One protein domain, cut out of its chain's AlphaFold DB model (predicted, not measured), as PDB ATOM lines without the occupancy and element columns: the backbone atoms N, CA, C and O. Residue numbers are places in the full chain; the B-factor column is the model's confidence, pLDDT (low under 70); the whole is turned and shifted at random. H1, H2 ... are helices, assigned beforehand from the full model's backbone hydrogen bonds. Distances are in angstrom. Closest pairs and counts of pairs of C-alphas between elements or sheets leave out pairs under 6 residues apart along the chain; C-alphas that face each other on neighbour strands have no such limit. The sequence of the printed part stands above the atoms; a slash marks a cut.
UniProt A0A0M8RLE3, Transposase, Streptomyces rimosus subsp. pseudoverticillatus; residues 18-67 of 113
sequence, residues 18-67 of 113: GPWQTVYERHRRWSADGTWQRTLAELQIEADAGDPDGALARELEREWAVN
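This is residues 18 to 67 of the 113 residues of the protein "Transposase" of Streptomyces rimosus subsp. pseudoverticillatus (UniProt A0A0M8RLE3). Three helices form an open bracket: H2 is the long bar, and H1 and H3 turn off from its two ends, with the space between them empty. The printed part has 50 residues with three named helices, H1, H2, H3 in chain order, and no named strand; the class is all helix. It is only just extended, close to loose, with a radius of gyration of the C-alphas of 15.0 A and spans of 41 by 23 by 18 A.

Find C-alpha 20 at (-67.731, 20.441, -94.197); from there H1, residues 20 to 32, runs 18.0 A. Next look at H2, residues 35 to 50, 23.1 A long. H3, residues 55 to 66, runs 17.9 A to C-alpha 66 at (-71.176, 7.361, -120.365).

H1 and H2 are close but not clearly touching, with the C-alphas of Trp 30 and Trp 36 closest at 5.9 A; their lines are about perpendicular, at 76 degrees. H2 and H3 are near each other, their closest C-alphas 8.2 A apart. H1 and H3 are apart. Every O i to N i+4 pair is within hydrogen-bond range in H1 and H2, and 5 of 8 in H3.

The C-alphas farthest apart, Pro 19 and Asp 53, are 42.3 A apart. The printed part has no cut, and both links are tight. Look for pLDDT under 70 at residue 62 and residues 64 to 67.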
ATOM      1  N   GLY A  18     -66.372  25.872 -97.731       93.25
ATOM      2  CA  GLY A  18     -66.507  26.185 -96.314       93.25
ATOM      3  C   GLY A  18     -66.518  24.941 -95.415       93.25
ATOM      4  O   GLY A  18     -66.182  23.840 -95.862       93.25
ATOM      5  N   PRO A  19     -66.904  25.098 -94.135       95.69
ATOM      6  CA  PRO A  19     -66.889  24.017 -93.155       95.69
ATOM      7  C   PRO A  19     -67.724  22.815 -93.601       95.69
ATOM      8  O   PRO A  19     -68.929  22.924 -93.861       95.69
ATOM      9  N   TRP A  20     -67.094  21.641 -93.662       94.50
ATOM     10  CA  TRP A  20     -67.731  20.441 -94.197       94.50
ATOM     11  C   TRP A  20     -68.971  20.012 -93.405       94.50
ATOM     12  O   TRP A  20     -69.888  19.443 -93.997       94.50
ATOM     13  N   GLN A  21     -69.045  20.305 -92.100       95.81
ATOM     14  CA  GLN A  21     -70.211  19.996 -91.266       95.81
ATOM     15  C   GLN A  21     -71.451  20.739 -91.769       95.81
ATOM     16  O   GLN A  21     -72.509  20.139 -91.946       95.81
ATOM     17  N   THR A  22     -71.305  22.027 -92.090       95.56
ATOM     18  CA  THR A  22     -72.390  22.860 -92.623       95.56
ATOM     19  C   THR A  22     -72.854  22.357 -93.988       95.56
ATOM     20  O   THR A  22     -74.058  22.282 -94.253       95.56
ATOM     21  N   VAL A  23     -71.909  21.973 -94.852       94.12
ATOM     22  CA  VAL A  23     -72.220  21.404 -96.170       94.12
ATOM     23  C   VAL A  23     -72.947  20.068 -96.017       94.12
ATOM     24  O   VAL A  23     -73.967  19.846 -96.674       94.12
ATOM     25  N   TYR A  24     -72.469  19.202 -95.124       92.75
ATOM     26  CA  TYR A  24     -73.085  17.912 -94.826       92.75
ATOM     27  C   TYR A  24     -74.509  18.069 -94.287       92.75
ATOM     28  O   TYR A  24     -75.428  17.427 -94.792       92.75
ATOM     29  N   GLU A  25     -74.731  18.946 -93.308       94.75
ATOM     30  CA  GLU A  25     -76.054  19.177 -92.725       94.75
ATOM     31  C   GLU A  25     -77.048  19.738 -93.734       94.75
ATOM     32  O   GLU A  25     -78.214  19.338 -93.749       94.75
ATOM     33  N   ARG A  26     -76.610  20.664 -94.594       94.12
ATOM     34  CA  ARG A  26     -77.448  21.178 -95.681       94.12
ATOM     35  C   ARG A  26     -77.790  20.068 -96.664       94.12
ATOM     36  O   ARG A  26     -78.961  19.868 -96.963       94.12
ATOM     37  N   HIS A  27     -76.785  19.318 -97.110       91.00
ATOM     38  CA  HIS A  27     -76.986  18.202 -98.025       91.00
ATOM     39  C   HIS A  27     -77.944  17.157 -97.445       91.00
ATOM     40  O   HIS A  27     -78.855  16.718 -98.145       91.00
ATOM     41  N   ARG A  28     -77.775  16.776 -96.173       91.00
ATOM     42  CA  ARG A  28     -78.656  15.836 -95.468       91.00
ATOM     43  C   ARG A  28     -80.091  16.350 -95.419       91.00
ATOM     44  O   ARG A  28     -80.983  15.614 -95.822       91.00
ATOM     45  N   ARG A  29     -80.310  17.593 -94.972       95.19
ATOM     46  CA  ARG A  29     -81.653  18.193 -94.895       95.19
ATOM     47  C   ARG A  29     -82.336  18.210 -96.257       95.19
ATOM     48  O   ARG A  29     -83.424  17.670 -96.381       95.19
ATOM     49  N   TRP A  30     -81.645  18.701 -97.283       94.56
ATOM     50  CA  TRP A  30     -82.195  18.800 -98.639       94.56
ATOM     51  C   TRP A  30     -82.453  17.450 -99.307       94.56
ATOM     52  O   TRP A  30     -83.343  17.323-100.144       94.56
ATOM     53  N   SER A  31     -81.675  16.431 -98.938       90.06
ATOM     54  CA  SER A  31     -81.924  15.053 -99.371       90.06
ATOM     55  C   SER A  31     -83.146  14.455 -98.684       90.06
ATOM     56  O   SER A  31     -83.834  13.624 -99.273       90.06
ATOM     57  N   ALA A  32     -83.400  14.852 -97.438       91.06
ATOM     58  CA  ALA A  32     -84.501  14.340 -96.640       91.06
ATOM     59  C   ALA A  32     -85.843  15.002 -96.972       91.06
ATOM     60  O   ALA A  32     -86.858  14.317 -97.065       91.06
ATOM     61  N   ASP A  33     -85.848  16.320 -97.166       93.44
ATOM     62  CA  ASP A  33     -87.058  17.126 -97.363       93.44
ATOM     63  C   ASP A  33     -87.489  17.262 -98.836       93.44
ATOM     64  O   ASP A  33     -88.478  17.929 -99.142       93.44
ATOM     65  N   GLY A  34     -86.755  16.639 -99.762       92.81
ATOM     66  CA  GLY A  34     -87.081  16.657-101.186       92.81
ATOM     67  C   GLY A  34     -86.657  17.932-101.924       92.81
ATOM     68  O   GLY A  34     -87.070  18.151-103.062       92.81
ATOM     69  N   THR A  35     -85.871  18.814-101.303       95.50
ATOM     70  CA  THR A  35     -85.391  20.050-101.943       95.50
ATOM     71  C   THR A  35     -84.605  19.764-103.213       95.50
ATOM     72  O   THR A  35     -84.848  20.422-104.219       95.50
ATOM     73  N   TRP A  36     -83.741  18.744-103.220       91.81
ATOM     74  CA  TRP A  36     -82.989  18.394-104.428       91.81
ATOM     75  C   TRP A  36     -83.894  18.030-105.605       91.81
ATOM     76  O   TRP A  36     -83.639  18.460-106.725       91.81
ATOM     77  N   GLN A  37     -84.964  17.282-105.349       93.06
ATOM     78  CA  GLN A  37     -85.931  16.862-106.356       93.06
ATOM     79  C   GLN A  37     -86.685  18.062-106.928       93.06
ATOM     80  O   GLN A  37     -86.866  18.146-108.136       93.06
ATOM     81  N   ARG A  38     -87.080  19.011-106.072       96.38
ATOM     82  CA  ARG A  38     -87.764  20.239-106.497       96.38
ATOM     83  C   ARG A  38     -86.856  21.140-107.327       96.38
ATOM     84  O   ARG A  38     -87.264  21.593-108.385       96.38
ATOM     85  N   THR A  39     -85.619  21.356-106.879       94.88
ATOM     86  CA  THR A  39     -84.634  22.135-107.641       94.88
ATOM     87  C   THR A  39     -84.334  21.485-108.988       94.88
ATOM     88  O   THR A  39     -84.247  22.188-109.986       94.88
ATOM     89  N   LEU A  40     -84.198  20.158-109.033       91.56
ATOM     90  CA  LEU A  40     -83.983  19.442-110.287       91.56
ATOM     91  C   LEU A  40     -85.169  19.609-111.242       91.56
ATOM     92  O   LEU A  40     -84.944  19.907-112.407       91.56
ATOM     93  N   ALA A  41     -86.400  19.450-110.751       94.06
ATOM     94  CA  ALA A  41     -87.601  19.593-111.570       94.06
ATOM     95  C   ALA A  41     -87.715  20.993-112.189       94.06
ATOM     96  O   ALA A  41     -88.007  21.111-113.372       94.06
ATOM     97  N   GLU A  42     -87.422  22.044-111.419       96.12
ATOM     98  CA  GLU A  42     -87.447  23.419-111.930       96.12
ATOM     99  C   GLU A  42     -86.407  23.638-113.038       96.12
ATOM    100  O   GLU A  42     -86.726  24.163-114.100       96.12
ATOM    101  N   LEU A  43     -85.176  23.163-112.827       93.25
ATOM    102  CA  LEU A  43     -84.113  23.265-113.831       93.25
ATOM    103  C   LEU A  43     -84.425  22.455-115.097       93.25
ATOM    104  O   LEU A  43     -84.020  22.847-116.186       93.25
ATOM    105  N   GLN A  44     -85.128  21.329-114.962       90.31
ATOM    106  CA  GLN A  44     -85.590  20.539-116.104       90.31
ATOM    107  C   GLN A  44     -86.652  21.291-116.907       90.31
ATOM    108  O   GLN A  44     -86.540  21.348-118.122       90.31
ATOM    109  N   ILE A  45     -87.618  21.932-116.240       92.44
ATOM    110  CA  ILE A  45     -88.633  22.757-116.910       92.44
ATOM    111  C   ILE A  45     -87.976  23.892-117.704       92.44
ATOM    112  O   ILE A  45     -88.340  24.132-118.854       92.44
ATOM    113  N   GLU A  46     -86.995  24.577-117.113       91.62
ATOM    114  CA  GLU A  46     -86.254  25.645-117.791       91.62
ATOM    115  C   GLU A  46     -85.463  25.116-118.999       91.62
ATOM    116  O   GLU A  46     -85.482  25.726-120.068       91.62
ATOM    117  N   ALA A  47     -84.803  23.964-118.853       88.75
ATOM    118  CA  ALA A  47     -84.059  23.332-119.938       88.75
ATOM    119  C   ALA A  47     -84.977  22.889-121.091       88.75
ATOM    120  O   ALA A  47     -84.677  23.183-122.247       88.75
ATOM    121  N   ASP A  48     -86.109  22.252-120.784       88.88
ATOM    122  CA  ASP A  48     -87.091  21.793-121.773       88.88
ATOM    123  C   ASP A  48     -87.725  22.974-122.526       88.88
ATOM    124  O   ASP A  48     -87.975  22.897-123.727       88.88
ATOM    125  N   ALA A  49     -87.937  24.109-121.850       91.94
ATOM    126  CA  ALA A  49     -88.411  25.335-122.494       91.94
ATOM    127  C   ALA A  49     -87.402  25.902-123.514       91.94
ATOM    128  O   ALA A  49     -87.807  26.539-124.488       91.94
ATOM    129  N   GLY A  50     -86.102  25.675-123.300       91.00
ATOM    130  CA  GLY A  50     -85.021  26.075-124.207       91.00
ATOM    131  C   GLY A  50     -84.709  25.068-125.323       91.00
ATOM    132  O   GLY A  50     -84.030  25.432-126.282       91.00
ATOM    133  N   ASP A  51     -85.201  23.832-125.221       91.44
ATOM    134  CA  ASP A  51     -84.995  22.745-126.189       91.44
ATOM    135  C   ASP A  51     -86.318  22.000-126.467       91.44
ATOM    136  O   ASP A  51     -86.471  20.832-126.103       91.44
ATOM    137  N   PRO A  52     -87.298  22.650-127.124       84.50
ATOM    138  CA  PRO A  52     -88.646  22.098-127.292       84.50
ATOM    139  C   PRO A  52     -88.680  20.810-128.126       84.50
ATOM    140  O   PRO A  52     -89.577  19.985-127.957       84.50
ATOM    141  N   ASP A  53     -87.695  20.617-129.007       89.12
ATOM    142  CA  ASP A  53     -87.560  19.405-129.817       89.12
ATOM    143  C   ASP A  53     -86.736  18.316-129.103       89.12
ATOM    144  O   ASP A  53     -86.636  17.188-129.598       89.12
ATOM    145  N   GLY A  54     -86.123  18.613-127.951       87.31
ATOM    146  CA  GLY A  54     -85.273  17.693-127.193       87.31
ATOM    147  C   GLY A  54     -83.987  17.301-127.930       87.31
ATOM    148  O   GLY A  54     -83.476  16.194-127.735       87.31
ATOM    149  N   ALA A  55     -83.513  18.121-128.870       87.88
ATOM    150  CA  ALA A  55     -82.346  17.811-129.691       87.88
ATOM    151  C   ALA A  55     -81.051  17.880-128.872       87.88
ATOM    152  O   ALA A  55     -80.232  16.959-128.953       87.88
ATOM    153  N   LEU A  56     -80.917  18.917-128.042       84.38
ATOM    154  CA  LEU A  56     -79.808  19.089-127.107       84.38
ATOM    155  C   LEU A  56     -79.867  18.023-126.007       84.38
ATOM    156  O   LEU A  56     -78.852  17.402-125.698       84.38
ATOM    157  N   ALA A  57     -81.056  17.736-125.469       84.25
ATOM    158  CA  ALA A  57     -81.252  16.685-124.474       84.25
ATOM    159  C   ALA A  57     -80.806  15.307-124.998       84.25
ATOM    160  O   ALA A  57     -80.074  14.594-124.313       84.25
ATOM    161  N   ARG A  58     -81.165  14.949-126.242       84.88
ATOM    162  CA  ARG A  58     -80.752  13.685-126.886       84.88
ATOM    163  C   ARG A  58     -79.248  13.602-127.147       84.88
ATOM    164  O   ARG A  58     -78.698  12.501-127.178       84.88
ATOM    165  N   GLU A  59     -78.591  14.725-127.408       81.94
ATOM    166  CA  GLU A  59     -77.136  14.787-127.553       81.94
ATOM    167  C   GLU A  59     -76.437  14.601-126.202       81.94
ATOM    168  O   GLU A  59     -75.595  13.709-126.068       81.94
ATOM    169  N   LEU A  60     -76.871  15.351-125.186       79.38
ATOM    170  CA  LEU A  60     -76.324  15.307-123.831       79.38
ATOM    171  C   LEU A  60     -76.576  13.974-123.122       79.38
ATOM    172  O   LEU A  60     -75.701  13.512-122.399       79.38
ATOM    173  N   GLU A  61     -77.722  13.316-123.327       78.31
ATOM    174  CA  GLU A  61     -78.028  12.017-122.708       78.31
ATOM    175  C   GLU A  61     -76.981  10.953-123.077       78.31
ATOM    176  O   GLU A  61     -76.540  10.190-122.216       78.31
ATOM    177  N   ARG A  62     -76.514  10.944-124.335       68.75
ATOM    178  CA  ARG A  62     -75.456  10.025-124.791       68.75
ATOM    179  C   ARG A  62     -74.111  10.320-124.135       68.75
ATOM    180  O   ARG A  62     -73.374   9.390-123.827       68.75
ATOM    181  N   GLU A  63     -73.799  11.589-123.910       70.62
ATOM    182  CA  GLU A  63     -72.566  12.007-123.245       70.62
ATOM    183  C   GLU A  63     -72.618  11.731-121.731       70.62
ATOM    184  O   GLU A  63     -71.682  11.181-121.152       70.62
ATOM    185  N   TRP A  64     -73.734  12.043-121.070       67.00
ATOM    186  CA  TRP A  64     -73.909  11.879-119.624       67.00
ATOM    187  C   TRP A  64     -74.056  10.423-119.184       67.00
ATOM    188  O   TRP A  64     -73.509  10.057-118.143       67.00
ATOM    189  N   ALA A  65     -74.737   9.574-119.960       61.53
ATOM    190  CA  ALA A  65     -74.884   8.151-119.642       61.53
ATOM    191  C   ALA A  65     -73.531   7.418-119.589       61.53
ATOM    192  O   ALA A  65     -73.378   6.455-118.840       61.53
ATOM    193  N   VAL A  66     -72.542   7.901-120.345       60.62
ATOM    194  CA  VAL A  66     -71.176   7.361-120.365       60.62
ATOM    195  C   VAL A  66     -70.344   7.837-119.159       60.62
ATOM    196  O   VAL A  66     -69.398   7.157-118.782       60.62
ATOM    197  N   ASN A  67     -70.722   8.939-118.497       59.94
ATOM    198  CA  ASN A  67     -69.990   9.546-117.369       59.94
ATOM    199  C   ASN A  67     -70.464   9.097-115.964       59.94
ATOM    200  O   ASN A  67     -69.973   9.598-114.949       59.94
TER     201      ASN A  67